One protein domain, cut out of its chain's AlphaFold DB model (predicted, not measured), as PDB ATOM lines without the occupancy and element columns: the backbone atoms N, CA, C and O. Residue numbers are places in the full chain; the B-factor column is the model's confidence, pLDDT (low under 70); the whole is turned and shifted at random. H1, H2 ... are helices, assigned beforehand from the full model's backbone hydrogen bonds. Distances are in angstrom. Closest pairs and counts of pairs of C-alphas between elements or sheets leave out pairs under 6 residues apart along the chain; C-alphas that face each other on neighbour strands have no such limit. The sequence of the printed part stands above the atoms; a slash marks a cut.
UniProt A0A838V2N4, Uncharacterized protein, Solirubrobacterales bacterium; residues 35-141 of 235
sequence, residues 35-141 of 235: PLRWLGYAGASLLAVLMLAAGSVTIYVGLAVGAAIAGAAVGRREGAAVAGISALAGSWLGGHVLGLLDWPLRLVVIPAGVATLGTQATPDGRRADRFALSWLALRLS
ATOM      1  N   PRO A  35      30.747   8.797  52.238       85.94
ATOM      2  CA  PRO A  35      30.179   7.980  51.178       85.94
ATOM      3  C   PRO A  35      31.203   7.792  50.048       85.94
ATOM      4  O   PRO A  35      31.856   8.744  49.630       85.94
ATOM      5  N   LEU A  36      31.280   6.585  49.476       88.69
ATOM      6  CA  LEU A  36      32.165   6.245  48.341       88.69
ATOM      7  C   LEU A  36      32.095   7.252  47.180       88.69
ATOM      8  O   LEU A  36      33.076   7.506  46.492       88.69
ATOM      9  N   ARG A  37      30.925   7.859  46.969       89.00
ATOM     10  CA  ARG A  37      30.723   8.897  45.949       89.00
ATOM     11  C   ARG A  37      31.467  10.189  46.267       89.00
ATOM     12  O   ARG A  37      32.008  10.800  45.357       89.00
ATOM     13  N   TRP A  38      31.490  10.596  47.536       92.62
ATOM     14  CA  TRP A  38      32.262  11.757  47.976       92.62
ATOM     15  C   TRP A  38      33.748  11.515  47.714       92.62
ATOM     16  O   TRP A  38      34.393  12.363  47.113       92.62
ATOM     17  N   LEU A  39      34.251  10.317  48.037       94.19
ATOM     18  CA  LEU A  39      35.621   9.899  47.705       94.19
ATOM     19  C   LEU A  39      35.883   9.950  46.195       94.19
ATOM     20  O   LEU A  39      36.916  10.460  45.775       94.19
ATOM     21  N   GLY A  40      34.933   9.490  45.376       94.31
ATOM     22  CA  GLY A  40      35.020   9.586  43.917       94.31
ATOM     23  C   GLY A  40      35.150  11.029  43.417       94.31
ATOM     24  O   GLY A  40      36.036  11.321  42.616       94.31
ATOM     25  N   TYR A  41      34.320  11.949  43.918       94.06
ATOM     26  CA  TYR A  41      34.419  13.368  43.559       94.06
ATOM     27  C   TYR A  41      35.700  14.023  44.080       94.06
ATOM     28  O   TYR A  41      36.326  14.788  43.346       94.06
ATOM     29  N   ALA A  42      36.109  13.725  45.314       96.00
ATOM     30  CA  ALA A  42      37.332  14.257  45.907       96.00
ATOM     31  C   ALA A  42      38.566  13.782  45.128       96.00
ATOM     32  O   ALA A  42      39.406  14.588  44.748       96.00
ATOM     33  N   GLY A  43      38.640  12.489  44.799       97.50
ATOM     34  CA  GLY A  43      39.727  11.927  43.998       97.50
ATOM     35  C   GLY A  43      39.781  12.507  42.583       97.50
ATOM     36  O   GLY A  43      40.842  12.932  42.132       97.50
ATOM     37  N   ALA A  44      38.638  12.592  41.893       96.38
ATOM     38  CA  ALA A  44      38.581  13.150  40.541       96.38
ATOM     39  C   ALA A  44      38.959  14.641  40.503       96.38
ATOM     40  O   ALA A  44      39.712  15.069  39.628       96.38
ATOM     41  N   SER A  45      38.468  15.432  41.459       97.06
ATOM     42  CA  SER A  45      38.801  16.858  41.557       97.06
ATOM     43  C   SER A  45      40.259  17.087  41.951       97.06
ATOM     44  O   SER A  45      40.900  17.953  41.362       97.06
ATOM     45  N   LEU A  46      40.817  16.279  42.858       97.56
ATOM     46  CA  LEU A  46      42.240  16.319  43.192       97.56
ATOM     47  C   LEU A  46      43.112  16.031  41.965       97.56
ATOM     48  O   LEU A  46      44.040  16.789  41.693       97.56
ATOM     49  N   LEU A  47      42.799  14.988  41.190       97.12
ATOM     50  CA  LEU A  47      43.527  14.686  39.953       97.12
ATOM     51  C   LEU A  47      43.441  15.842  38.952       97.12
ATOM     52  O   LEU A  47      44.464  16.245  38.405       97.12
ATOM     53  N   ALA A  48      42.254  16.422  38.753       95.69
ATOM     54  CA  ALA A  48      42.087  17.573  37.868       95.69
ATOM     55  C   ALA A  48      42.931  18.776  38.322       95.69
ATOM     56  O   ALA A  48      43.608  19.402  37.508       95.69
ATOM     57  N   VAL A  49      42.941  19.066  39.625       96.94
ATOM     58  CA  VAL A  49      43.760  20.129  40.211       96.94
ATOM     59  C   VAL A  49      45.250  19.863  40.002       96.94
ATOM     60  O   VAL A  49      45.962  20.772  39.587       96.94
ATOM     61  N   LEU A  50      45.725  18.637  40.242       96.12
ATOM     62  CA  LEU A  50      47.124  18.264  40.018       96.12
ATOM     63  C   LEU A  50      47.516  18.414  38.545       96.12
ATOM     64  O   LEU A  50      48.555  18.995  38.246       96.12
ATOM     65  N   MET A  51      46.667  17.953  37.625       94.81
ATOM     66  CA  MET A  51      46.901  18.063  36.183       94.81
ATOM     67  C   MET A  51      46.955  19.520  35.711       94.81
ATOM     68  O   MET A  51      47.827  19.876  34.922       94.81
ATOM     69  N   LEU A  52      46.054  20.375  36.203       94.62
ATOM     70  CA  LEU A  52      46.028  21.794  35.840       94.62
ATOM     71  C   LEU A  52      47.180  22.576  36.479       94.62
ATOM     72  O   LEU A  52      47.784  23.411  35.806       94.62
ATOM     73  N   ALA A  53      47.501  22.295  37.744       93.75
ATOM     74  CA  ALA A  53      48.579  22.954  38.478       93.75
ATOM     75  C   ALA A  53      49.976  22.537  37.997       93.75
ATOM     76  O   ALA A  53      50.925  23.294  38.176       93.75
ATOM     77  N   ALA A  54      50.110  21.367  37.362       93.94
ATOM     78  CA  ALA A  54      51.367  20.924  36.766       93.94
ATOM     79  C   ALA A  54      51.853  21.831  35.621       93.94
ATOM     80  O   ALA A  54      53.009  21.723  35.221       93.94
ATOM     81  N   GLY A  55      50.996  22.692  35.054       90.31
ATOM     82  CA  GLY A  55      51.409  23.624  33.998       90.31
ATOM     83  C   GLY A  55      51.769  22.953  32.668       90.31
ATOM     84  O   GLY A  55      52.360  23.589  31.799       90.31
ATOM     85  N   SER A  56      51.470  21.659  32.505       94.75
ATOM     86  CA  SER A  56      51.942  20.881  31.361       94.75
ATOM     87  C   SER A  56      51.187  21.244  30.086       94.75
ATOM     88  O   SER A  56      49.983  21.006  29.964       94.75
ATOM     89  N   VAL A  57      51.928  21.737  29.090       95.19
ATOM     90  CA  VAL A  57      51.406  22.034  27.746       95.19
ATOM     91  C   VAL A  57      50.715  20.810  27.144       95.19
ATOM     92  O   VAL A  57      49.652  20.942  26.544       95.19
ATOM     93  N   THR A  58      51.254  19.606  27.363       95.62
ATOM     94  CA  THR A  58      50.669  18.353  26.865       95.62
ATOM     95  C   THR A  58      49.264  18.114  27.416       95.62
ATOM     96  O   THR A  58      48.381  17.684  26.676       95.62
ATOM     97  N   ILE A  59      49.029  18.429  28.695       94.06
ATOM     98  CA  ILE A  59      47.708  18.295  29.321       94.06
ATOM     99  C   ILE A  59      46.732  19.294  28.695       94.06
ATOM    100  O   ILE A  59      45.632  18.907  28.298       94.06
ATOM    101  N   TYR A  60      47.137  20.558  28.552       94.75
ATOM    102  CA  TYR A  60      46.284  21.598  27.973       94.75
ATOM    103  C   TYR A  60      45.931  21.309  26.510       94.75
ATOM    104  O   TYR A  60      44.764  21.396  26.125       94.75
ATOM    105  N   VAL A  61      46.910  20.885  25.706       95.75
ATOM    106  CA  VAL A  61      46.690  20.479  24.310       95.75
ATOM    107  C   VAL A  61      45.810  19.232  24.237       95.75
ATOM    108  O   VAL A  61      44.879  19.198  23.437       95.75
ATOM    109  N   GLY A  62      46.036  18.232  25.094       95.69
ATOM    110  CA  GLY A  62      45.206  17.026  25.146       95.69
ATOM    111  C   GLY A  62      43.737  17.332  25.448       95.69
ATOM    112  O   GLY A  62      42.845  16.842  24.753       95.69
ATOM    113  N   LEU A  63      43.476  18.204  26.430       94.06
ATOM    114  CA  LEU A  63      42.127  18.684  26.748       94.06
ATOM    115  C   LEU A  63      41.507  19.462  25.580       94.06
ATOM    116  O   LEU A  63      40.340  19.242  25.252       94.06
ATOM    117  N   ALA A  64      42.282  20.330  24.928       95.50
ATOM    118  CA  ALA A  64      41.828  21.103  23.775       95.50
ATOM    119  C   ALA A  64      41.448  20.208  22.587       95.50
ATOM    120  O   ALA A  64      40.383  20.384  21.997       95.50
ATOM    121  N   VAL A  65      42.272  19.207  22.266       96.44
ATOM    122  CA  VAL A  65      41.997  18.236  21.196       96.44
ATOM    123  C   VAL A  65      40.760  17.403  21.528       96.44
ATOM    124  O   VAL A  65      39.871  17.274  20.687       96.44
ATOM    125  N   GLY A  66      40.649  16.892  22.758       94.56
ATOM    126  CA  GLY A  66      39.466  16.146  23.196       94.56
ATOM    127  C   GLY A  66      38.179  16.973  23.089       94.56
ATOM    128  O   GLY A  66      37.173  16.496  22.561       94.56
ATOM    129  N   ALA A  67      38.226  18.240  23.512       93.44
ATOM    130  CA  ALA A  67      37.105  19.167  23.385       93.44
ATOM    131  C   ALA A  67      36.769  19.483  21.919       93.44
ATOM    132  O   ALA A  67      35.591  19.535  21.567       93.44
ATOM    133  N   ALA A  68      37.773  19.644  21.052       92.06
ATOM    134  CA  ALA A  68      37.562  19.864  19.625       92.06
ATOM    135  C   ALA A  68      36.887  18.660  18.952       92.06
ATOM    136  O   ALA A  68      35.938  18.843  18.190       92.06
ATOM    137  N   ILE A  69      37.310  17.432  19.275       93.12
ATOM    138  CA  ILE A  69      36.683  16.196  18.778       93.12
ATOM    139  C   ILE A  69      35.225  16.111  19.244       93.12
ATOM    140  O   ILE A  69      34.329  15.872  18.435       93.12
ATOM    141  N   ALA A  70      34.963  16.365  20.529       87.88
ATOM    142  CA  ALA A  70      33.603  16.382  21.061       87.88
ATOM    143  C   ALA A  70      32.737  17.470  20.396       87.88
ATOM    144  O   ALA A  70      31.586  17.221  20.037       87.88
ATOM    145  N   GLY A  71      33.301  18.660  20.169       86.62
ATOM    146  CA  GLY A  71      32.644  19.754  19.454       86.62
ATOM    147  C   GLY A  71      32.327  19.405  17.998       86.62
ATOM    148  O   GLY A  71      31.234  19.712  17.526       86.62
ATOM    149  N   ALA A  72      33.233  18.706  17.309       86.50
ATOM    150  CA  ALA A  72      33.019  18.208  15.950       86.50
ATOM    151  C   ALA A  72      31.924  17.134  15.880       86.50
ATOM    152  O   ALA A  72      31.186  17.073  14.903       86.50
ATOM    153  N   ALA A  73      31.801  16.294  16.912       83.69
ATOM    154  CA  ALA A  73      30.777  15.253  16.968       83.69
ATOM    155  C   ALA A  73      29.358  15.819  17.165       83.69
ATOM    156  O   ALA A  73      28.380  15.209  16.736       83.69
ATOM    157  N   VAL A  74      29.236  16.977  17.823       79.94
ATOM    158  CA  VAL A  74      27.940  17.597  18.154       79.94
ATOM    159  C   VAL A  74      27.550  18.707  17.171       79.94
ATOM    160  O   VAL A  74      26.362  18.965  16.972       79.94
ATOM    161  N   GLY A  75      28.523  19.382  16.559       74.00
ATOM    162  CA  GLY A  75      28.307  20.572  15.740       74.00
ATOM    163  C   GLY A  75      29.038  20.560  14.398       74.00
ATOM    164  O   GLY A  75      29.644  19.580  13.980       74.00
ATOM    165  N   ARG A  76      28.975  21.694  13.691       78.06
ATOM    166  CA  ARG A  76      29.800  21.955  12.499       78.06
ATOM    167  C   ARG A  76      31.265  22.192  12.897       78.06
ATOM    168  O   ARG A  76      31.571  22.346  14.077       78.06
ATOM    169  N   ARG A  77      32.168  22.297  11.912       83.12
ATOM    170  CA  ARG A  77      33.609  22.583  12.116       83.12
ATOM    171  C   ARG A  77      33.871  23.784  13.037       83.12
ATOM    172  O   ARG A  77      34.805  23.753  13.829       83.12
ATOM    173  N   GLU A  78      33.010  24.796  12.985       87.81
ATOM    174  CA  GLU A  78      33.053  25.961  13.879       87.81
ATOM    175  C   GLU A  78      32.930  25.570  15.361       87.81
ATOM    176  O   GLU A  78      33.669  26.078  16.200       87.81
ATOM    177  N   GLY A  79      32.055  24.613  15.687       84.56
ATOM    178  CA  GLY A  79      31.877  24.112  17.050       84.56
ATOM    179  C   GLY A  79      33.117  23.396  17.584       84.56
ATOM    180  O   GLY A  79      33.439  23.538  18.761       84.56
ATOM    181  N   ALA A  80      33.849  22.689  16.720       89.19
ATOM    182  CA  ALA A  80      35.119  22.059  17.073       89.19
ATOM    183  C   ALA A  80      36.186  23.101  17.438       89.19
ATOM    184  O   ALA A  80      36.826  22.989  18.482       89.19
ATOM    185  N   ALA A  81      36.336  24.142  16.612       92.50
ATOM    186  CA  ALA A  81      37.297  25.216  16.856       92.50
ATOM    187  C   ALA A  81      36.971  25.978  18.149       92.50
ATOM    188  O   ALA A  81      37.840  26.144  19.003       92.50
ATOM    189  N   VAL A  82      35.706  26.374  18.333       92.44
ATOM    190  CA  VAL A  82      35.264  27.083  19.543       92.44
ATOM    191  C   VAL A  82      35.474  26.222  20.788       92.44
ATOM    192  O   VAL A  82      36.008  26.721  21.778       92.44
ATOM    193  N   ALA A  83      35.112  24.935  20.752       91.94
ATOM    194  CA  ALA A  83      35.298  24.030  21.886       91.94
ATOM    195  C   ALA A  83      36.782  23.827  22.227       91.94
ATOM    196  O   ALA A  83      37.155  23.929  23.395       91.94
ATOM    197  N   GLY A  84      37.632  23.599  21.221       94.19
ATOM    198  CA  GLY A  84      39.069  23.408  21.415       94.19
ATOM    199  C   GLY A  84      39.764  24.647  21.979       94.19
ATOM    200  O   GLY A  84      40.466  24.549  22.984       94.19
ATOM    201  N   ILE A  85      39.513  25.824  21.394       96.38
ATOM    202  CA  ILE A  85      40.087  27.097  21.863       96.38
ATOM    203  C   ILE A  85      39.609  27.408  23.284       96.38
ATOM    204  O   ILE A  85      40.417  27.772  24.137       96.38
ATOM    205  N   SER A  86      38.315  27.222  23.563       95.00
ATOM    206  CA  SER A  86      37.754  27.475  24.896       95.00
ATOM    207  C   SER A  86      38.349  26.540  25.950       95.00
ATOM    208  O   SER A  86      38.655  26.982  27.054       95.00
ATOM    209  N   ALA A  87      38.552  25.260  25.620       95.06
ATOM    210  CA  ALA A  87      39.178  24.297  26.524       95.06
ATOM    211  C   ALA A  87      40.661  24.611  26.768       95.06
ATOM    212  O   ALA A  87      41.122  24.528  27.909       95.06
ATOM    213  N   LEU A  88      41.396  25.027  25.733       96.81
ATOM    214  CA  LEU A  88      42.788  25.458  25.869       96.81
ATOM    215  C   LEU A  88      42.897  26.691  26.775       96.81
ATOM    216  O   LEU A  88      43.613  26.664  27.772       96.81
ATOM    217  N   ALA A  89      42.141  27.746  26.463       96.62
ATOM    218  CA  ALA A  89      42.149  28.989  27.227       96.62
ATOM    219  C   ALA A  89      41.686  28.767  28.675       96.62
ATOM    220  O   ALA A  89      42.321  29.249  29.611       96.62
ATOM    221  N   GLY A  90      40.612  27.996  28.868       95.75
ATOM    222  CA  GLY A  90      40.071  27.687  30.188       95.75
ATOM    223  C   GLY A  90      41.023  26.857  31.050       95.75
ATOM    224  O   GLY A  90      41.175  27.147  32.234       95.75
ATOM    225  N   SER A  91      41.696  25.855  30.473       94.50
ATOM    226  CA  SER A  91      42.662  25.030  31.211       94.50
ATOM    227  C   SER A  91      43.943  25.794  31.552       94.50
ATOM    228  O   SER A  91      44.407  25.698  32.689       94.50
ATOM    229  N   TRP A  92      44.459  26.617  30.634       96.69
ATOM    230  CA  TRP A  92      45.606  27.491  30.893       96.69
ATOM    231  C   TRP A  92      45.307  28.510  32.000       96.69
ATOM    232  O   TRP A  92      46.047  28.602  32.980       96.69
ATOM    233  N   LEU A  93      44.179  29.224  31.896       97.00
ATOM    234  CA  LEU A  93      43.763  30.199  32.904       97.00
ATOM    235  C   LEU A  93      43.495  29.524  34.255       97.00
ATOM    236  O   LEU A  93      43.910  30.030  35.295       97.00
ATOM    237  N   GLY A  94      42.842  28.358  34.245       95.25
ATOM    238  CA  GLY A  94      42.594  27.565  35.445       95.25
ATOM    239  C   GLY A  94      43.888  27.130  36.132       95.25
ATOM    240  O   GLY A  94      44.005  27.269  37.346       95.25
ATOM    241  N   GLY A  95      44.883  26.674  35.366       95.00
ATOM    242  CA  GLY A  95      46.216  26.361  35.882       95.00
ATOM    243  C   GLY A  95      46.893  27.576  36.515       95.00
ATOM    244  O   GLY A  95      47.407  27.474  37.627       95.00
ATOM    245  N   HIS A  96      46.821  28.741  35.861       96.25
ATOM    246  CA  HIS A  96      47.382  29.985  36.390       96.25
ATOM    247  C   HIS A  96      46.731  30.395  37.720       96.25
ATOM    248  O   HIS A  96      47.434  30.619  38.701       96.25
ATOM    249  N   VAL A  97      45.395  30.405  37.795       96.88
ATOM    250  CA  VAL A  97      44.647  30.719  39.028       96.88
ATOM    251  C   VAL A  97      44.952  29.713  40.140       96.88
ATOM    252  O   VAL A  97      45.173  30.111  41.279       96.88
ATOM    253  N   LEU A  98      45.018  28.414  39.832       95.56
ATOM    254  CA  LEU A  98      45.412  27.385  40.804       95.56
ATOM    255  C   LEU A  98      46.873  27.526  41.259       95.56
ATOM    256  O   LEU A  98      47.218  27.075  42.351       95.56
ATOM    257  N   GLY A  99      47.736  28.130  40.443       95.19
ATOM    258  CA  GLY A  99      49.108  28.476  40.809       95.19
ATOM    259  C   GLY A  99      49.195  29.588  41.857       95.19
ATOM    260  O   GLY A  99      50.155  29.610  42.619       95.19
ATOM    261  N   LEU A 100      48.182  30.459  41.935       96.94
ATOM    262  CA  LEU A 100      48.099  31.549  42.917       96.94
ATOM    263  C   LEU A 100      47.596  31.091  44.295       96.94
ATOM    264  O   LEU A 100      47.653  31.859  45.250       96.94
ATOM    265  N   LEU A 101      47.063  29.872  44.399       96.81
ATOM    266  CA  LEU A 101      46.512  29.340  45.643       96.81
ATOM    267  C   LEU A 101      47.553  28.530  46.411       96.81
ATOM    268  O   LEU A 101      48.249  27.686  45.841       96.81
ATOM    269  N   ASP A 102      47.561  28.706  47.731       97.12
ATOM    270  CA  ASP A 102      48.384  27.893  48.617       97.12
ATOM    271  C   ASP A 102      48.017  26.409  48.531       97.12
ATOM    272  O   ASP A 102      46.867  26.016  48.287       97.12
ATOM    273  N   TRP A 103      49.012  25.561  48.792       96.81
ATOM    274  CA  TRP A 103      48.860  24.113  48.696       96.81
ATOM    275  C   TRP A 103      47.693  23.538  49.529       96.81
ATOM    276  O   TRP A 103      47.039  22.633  49.002       96.81
ATOM    277  N   PRO A 104      47.340  24.029  50.744       97.50
ATOM    278  CA  PRO A 104      46.219  23.470  51.500       97.50
ATOM    279  C   PRO A 104      44.882  23.799  50.838       97.50
ATOM    280  O   PRO A 104      44.013  22.933  50.717       97.50
ATOM    281  N   LEU A 105      44.723  25.036  50.354       97.12
ATOM    282  CA  LEU A 105      43.511  25.450  49.651       97.12
ATOM    283  C   LEU A 105      43.333  24.612  48.390       97.12
ATOM    284  O   LEU A 105      42.266  24.049  48.146       97.12
ATOM    285  N   ARG A 106      44.406  24.484  47.614       96.50
ATOM    286  CA  ARG A 106      44.381  23.784  46.340       96.50
ATOM    287  C   ARG A 106      44.154  22.280  46.484       96.50
ATOM    288  O   ARG A 106      43.337  21.724  45.758       96.50
ATOM    289  N   LEU A 107      44.888  21.615  47.373       96.56
ATOM    290  CA  LEU A 107      44.932  20.149  47.434       96.56
ATOM    291  C   LEU A 107      43.924  19.546  48.417       96.56
ATOM    292  O   LEU A 107      43.599  18.369  48.291       96.56
ATOM    293  N   VAL A 108      43.415  20.327  49.373       96.69
ATOM    294  CA  VAL A 108      42.474  19.836  50.391       96.69
ATOM    295  C   VAL A 108      41.127  20.532  50.263       96.69
ATOM    296  O   VAL A 108      40.109  19.865  50.073       96.69
ATOM    297  N   VAL A 109      41.109  21.867  50.323       97.00
ATOM    298  CA  VAL A 109      39.853  22.629  50.396       97.00
ATOM    299  C   VAL A 109      39.058  22.525  49.098       97.00
ATOM    300  O   VAL A 109      37.866  22.228  49.151       97.00
ATOM    301  N   ILE A 110      39.692  22.709  47.934       96.81
ATOM    302  CA  ILE A 110      38.998  22.601  46.643       96.81
ATOM    303  C   ILE A 110      38.417  21.191  46.444       96.81
ATOM    304  O   ILE A 110      37.204  21.101  46.232       96.81
ATOM    305  N   PRO A 111      39.185  20.084  46.549       97.62
ATOM    306  CA  PRO A 111      38.623  18.754  46.343       97.62
ATOM    307  C   PRO A 111      37.513  18.395  47.333       97.62
ATOM    308  O   PRO A 111      36.473  17.870  46.931       97.62
ATOM    309  N   ALA A 112      37.685  18.733  48.616       95.88
ATOM    310  CA  ALA A 112      36.661  18.509  49.633       95.88
ATOM    311  C   ALA A 112      35.398  19.346  49.372       95.88
ATOM    312  O   ALA A 112      34.280  18.846  49.521       95.88
ATOM    313  N   GLY A 113      35.558  20.600  48.940       94.69
ATOM    314  CA  GLY A 113      34.462  21.488  48.565       94.69
ATOM    315  C   GLY A 113      33.684  20.960  47.361       94.69
ATOM    316  O   GLY A 113      32.461  20.844  47.424       94.69
ATOM    317  N   VAL A 114      34.384  20.547  46.300       94.88
ATOM    318  CA  VAL A 114      33.772  19.932  45.109       94.88
ATOM    319  C   VAL A 114      33.041  18.642  45.471       94.88
ATOM    320  O   VAL A 114      31.913  18.437  45.029       94.88
ATOM    321  N   ALA A 115      33.633  17.789  46.309       93.94
ATOM    322  CA  ALA A 115      32.996  16.552  46.750       93.94
ATOM    323  C   ALA A 115      31.743  16.798  47.594       93.94
ATOM    324  O   ALA A 115      30.720  16.129  47.418       93.94
ATOM    325  N   THR A 116      31.792  17.795  48.473       90.88
ATOM    326  CA  THR A 116      30.654  18.191  49.307       90.88
ATOM    327  C   THR A 116      29.533  18.764  48.447       90.88
ATOM    328  O   THR A 116      28.406  18.278  48.518       90.88
ATOM    329  N   LEU A 117      29.833  19.699  47.545       89.56
ATOM    330  CA  LEU A 117      28.846  20.246  46.613       89.56
ATOM    331  C   LEU A 117      28.279  19.163  45.686       89.56
ATOM    332  O   LEU A 117      27.069  19.066  45.535       89.56
ATOM    333  N   GLY A 118      29.115  18.288  45.126       89.56
ATOM    334  CA  GLY A 118      28.675  17.211  44.232       89.56
ATOM    335  C   GLY A 118      27.782  16.159  44.902       89.56
ATOM    336  O   GLY A 118      27.030  15.459  44.218       89.56
ATOM    337  N   THR A 119      27.838  16.042  46.234       87.56
ATOM    338  CA  THR A 119      27.014  15.096  47.004       87.56
ATOM    339  C   THR A 119      25.813  15.737  47.691       87.56
ATOM    340  O   THR A 119      24.796  15.062  47.846       87.56
ATOM    341  N   GLN A 120      25.899  17.013  48.066       85.88
ATOM    342  CA  GLN A 120      24.835  17.727  48.773       85.88
ATOM    343  C   GLN A 120      23.966  18.592  47.853       85.88
ATOM    344  O   GLN A 120      22.788  18.795  48.150       85.88
ATOM    345  N   ALA A 121      24.496  19.083  46.726       83.75
ATOM    346  CA  ALA A 121      23.710  19.874  45.789       83.75
ATOM    347  C   ALA A 121      22.632  18.997  45.145       83.75
ATOM    348  O   ALA A 121      22.917  18.000  44.472       83.75
ATOM    349  N   THR A 122      21.379  19.393  45.357       85.19
ATOM    350  CA  THR A 122      20.207  18.711  44.808       85.19
ATOM    351  C   THR A 122      19.355  19.658  43.964       85.19
ATOM    352  O   THR A 122      18.231  19.985  44.347       85.19
ATOM    353  N   PRO A 123      19.874  20.140  42.816       83.81
ATOM    354  CA  PRO A 123      19.091  20.979  41.912       83.81
ATOM    355  C   PRO A 123      17.820  20.230  41.490       83.81
ATOM    356  O   PRO A 123      17.876  19.085  41.035       83.81
ATOM    357  N   ASP A 124      16.665  20.856  41.711       84.75
ATOM    358  CA  ASP A 124      15.331  20.288  41.467       84.75
ATOM    359  C   ASP A 124      15.073  18.949  42.187       84.75
ATOM    360  O   ASP A 124      14.365  18.074  41.682       84.75
ATOM    361  N   GLY A 125      15.710  18.735  43.346       85.81
ATOM    362  CA  GLY A 125      15.632  17.479  44.100       85.81
ATOM    363  C   GLY A 125      16.351  16.302  43.429       85.81
ATOM    364  O   GLY A 125      16.250  15.160  43.883       85.81
ATOM    365  N   ARG A 126      17.090  16.550  42.341       85.25
ATOM    366  CA  ARG A 126      17.878  15.544  41.624       85.25
ATOM    367  C   ARG A 126      19.323  15.593  42.080       85.25
ATOM    368  O   ARG A 126      19.829  16.628  42.481       85.25
ATOM    369  N   ARG A 127      20.022  14.467  41.965       84.62
ATOM    370  CA  ARG A 127      21.466  14.420  42.224       84.62
ATOM    371  C   ARG A 127      22.219  15.293  41.215       84.62
ATOM    372  O   ARG A 127      21.856  15.293  40.037       84.62
ATOM    373  N   ALA A 128      23.262  15.987  41.670       85.00
ATOM    374  CA  ALA A 128      24.046  16.908  40.848       85.00
ATOM    375  C   ALA A 128      24.626  16.258  39.577       85.00
ATOM    376  O   ALA A 128      24.547  16.860  38.512       85.00
ATOM    377  N   ASP A 129      25.118  15.012  39.647       85.44
ATOM    378  CA  ASP A 129      25.590  14.239  38.482       85.44
ATOM    379  C   ASP A 129      24.487  14.037  37.441       85.44
ATOM    380  O   ASP A 129      24.656  14.330  36.258       85.44
ATOM    381  N   ARG A 130      23.319  13.566  37.884       87.56
ATOM    382  CA  ARG A 130      22.170  13.333  37.003       87.56
ATOM    383  C   ARG A 130      21.633  14.628  36.427       87.56
ATOM    384  O   ARG A 130      21.238  14.646  35.262       87.56
ATOM    385  N   PHE A 131      21.593  15.688  37.226       88.00
ATOM    386  CA  PHE A 131      21.200  17.007  36.757       88.00
ATOM    387  C   PHE A 131      22.183  17.518  35.706       88.00
ATOM    388  O   PHE A 131      21.741  17.871  34.620       88.00
ATOM    389  N   ALA A 132      23.491  17.471  35.970       86.12
ATOM    390  CA  ALA A 132      24.523  17.906  35.035       86.12
ATOM    391  C   ALA A 132      24.469  17.117  33.722       86.12
ATOM    392  O   ALA A 132      24.485  17.721  32.654       86.12
ATOM    393  N   LEU A 133      24.309  15.790  33.780       88.69
ATOM    394  CA  LEU A 133      24.137  14.955  32.588       88.69
ATOM    395  C   LEU A 133      22.841  15.271  31.839       88.69
ATOM    396  O   LEU A 133      22.857  15.350  30.617       88.69
ATOM    397  N   SER A 134      21.727  15.485  32.543       84.81
ATOM    398  CA  SER A 134      20.450  15.847  31.911       84.81
ATOM    399  C   SER A 134      20.519  17.230  31.268       84.81
ATOM    400  O   SER A 134      20.033  17.427  30.158       84.81
ATOM    401  N   TRP A 135      21.145  18.184  31.952       86.88
ATOM    402  CA  TRP A 135      21.364  19.541  31.476       86.88
ATOM    403  C   TRP A 135      22.298  19.551  30.267       86.88
ATOM    404  O   TRP A 135      21.988  20.179  29.258       86.88
ATOM    405  N   LEU A 136      23.396  18.795  30.321       83.62
ATOM    406  CA  LEU A 136      24.318  18.637  29.204       83.62
ATOM    407  C   LEU A 136      23.619  17.953  28.029       83.62
ATOM    408  O   LEU A 136      23.667  18.463  26.917       83.62
ATOM    409  N   ALA A 137      22.889  16.864  28.267       83.25
ATOM    410  CA  ALA A 137      22.095  16.199  27.242       83.25
ATOM    411  C   ALA A 137      21.062  17.149  26.623       83.25
ATOM    412  O   ALA A 137      20.861  17.106  25.415       83.25
ATOM    413  N   LEU A 138      20.446  18.039  27.405       79.50
ATOM    414  CA  LEU A 138      19.531  19.064  26.899       79.50
ATOM    415  C   LEU A 138      20.257  20.111  26.042       79.50
ATOM    416  O   LEU A 138      19.734  20.514  25.006       79.50
ATOM    417  N   ARG A 139      21.459  20.540  26.444       79.44
ATOM    418  CA  ARG A 139      22.280  21.519  25.707       79.44
ATOM    419  C   ARG A 139      22.851  20.956  24.409       79.44
ATOM    420  O   ARG A 139      22.894  21.678  23.418       79.44
ATOM    421  N   LEU A 140      23.273  19.693  24.428       73.69
ATOM    422  CA  LEU A 140      23.791  18.970  23.266       73.69
ATOM    423  C   LEU A 140      22.666  18.405  22.393       73.69
ATOM    424  O   LEU A 140      22.895  18.065  21.234       73.69
ATOM    425  N   SER A 141      21.443  18.296  22.923       69.50
ATOM    426  CA  SER A 141      20.303  17.864  22.124       69.50
ATOM    427  C   SER A 141      20.048  18.879  21.010       69.50
ATOM    428  O   SER A 141      19.963  20.080  21.275       69.50
TER     429      SER A 141
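Overview. This is residues 35 to 141 of the 235 residues of an uncharacterized protein of Solirubrobacterales bacterium (UniProt A0A838V2N4). Two helix pairs, H1 with H4 and the hairpin H2 with H3, meet at one corner as a V; H5 spans its open side, making a flat, nearly closed triangle with an empty middle. The printed part has 107 residues with five named helices, H1 to H5 in order: all helix. It is only just compact, close to loose: radius of gyration of the C-alphas 15.5 A, spans 40 by 36 by 19 A.

Along the chain. H1, residues 36 to 53, begins at C-alpha 36 (32.165, 6.245, 48.341) and measures 25.4 A. H2 is residues 57 to 74, 25.7 A; H3, 77 to 99, 33.1 A; H4, 103 to 120, 24.9 A; H5, 128 to 140, 17.7 A.

Arrangement. H1 touches H4 (closest C-alphas Ala 42 and Pro 111, 4.7 A). Residues 49 to 53 of H1 touch H3, about perpendicular at 89 degrees (Leu 52 and Gly 95, 4.6 A). Every O i to N i+4 pair is within hydrogen-bond range in H1, H2, H3 and H5; in H4, 12 of 14.

Size, cuts and confidence. The printed part has no cut; no link is long. Residue 141 is under pLDDT 70.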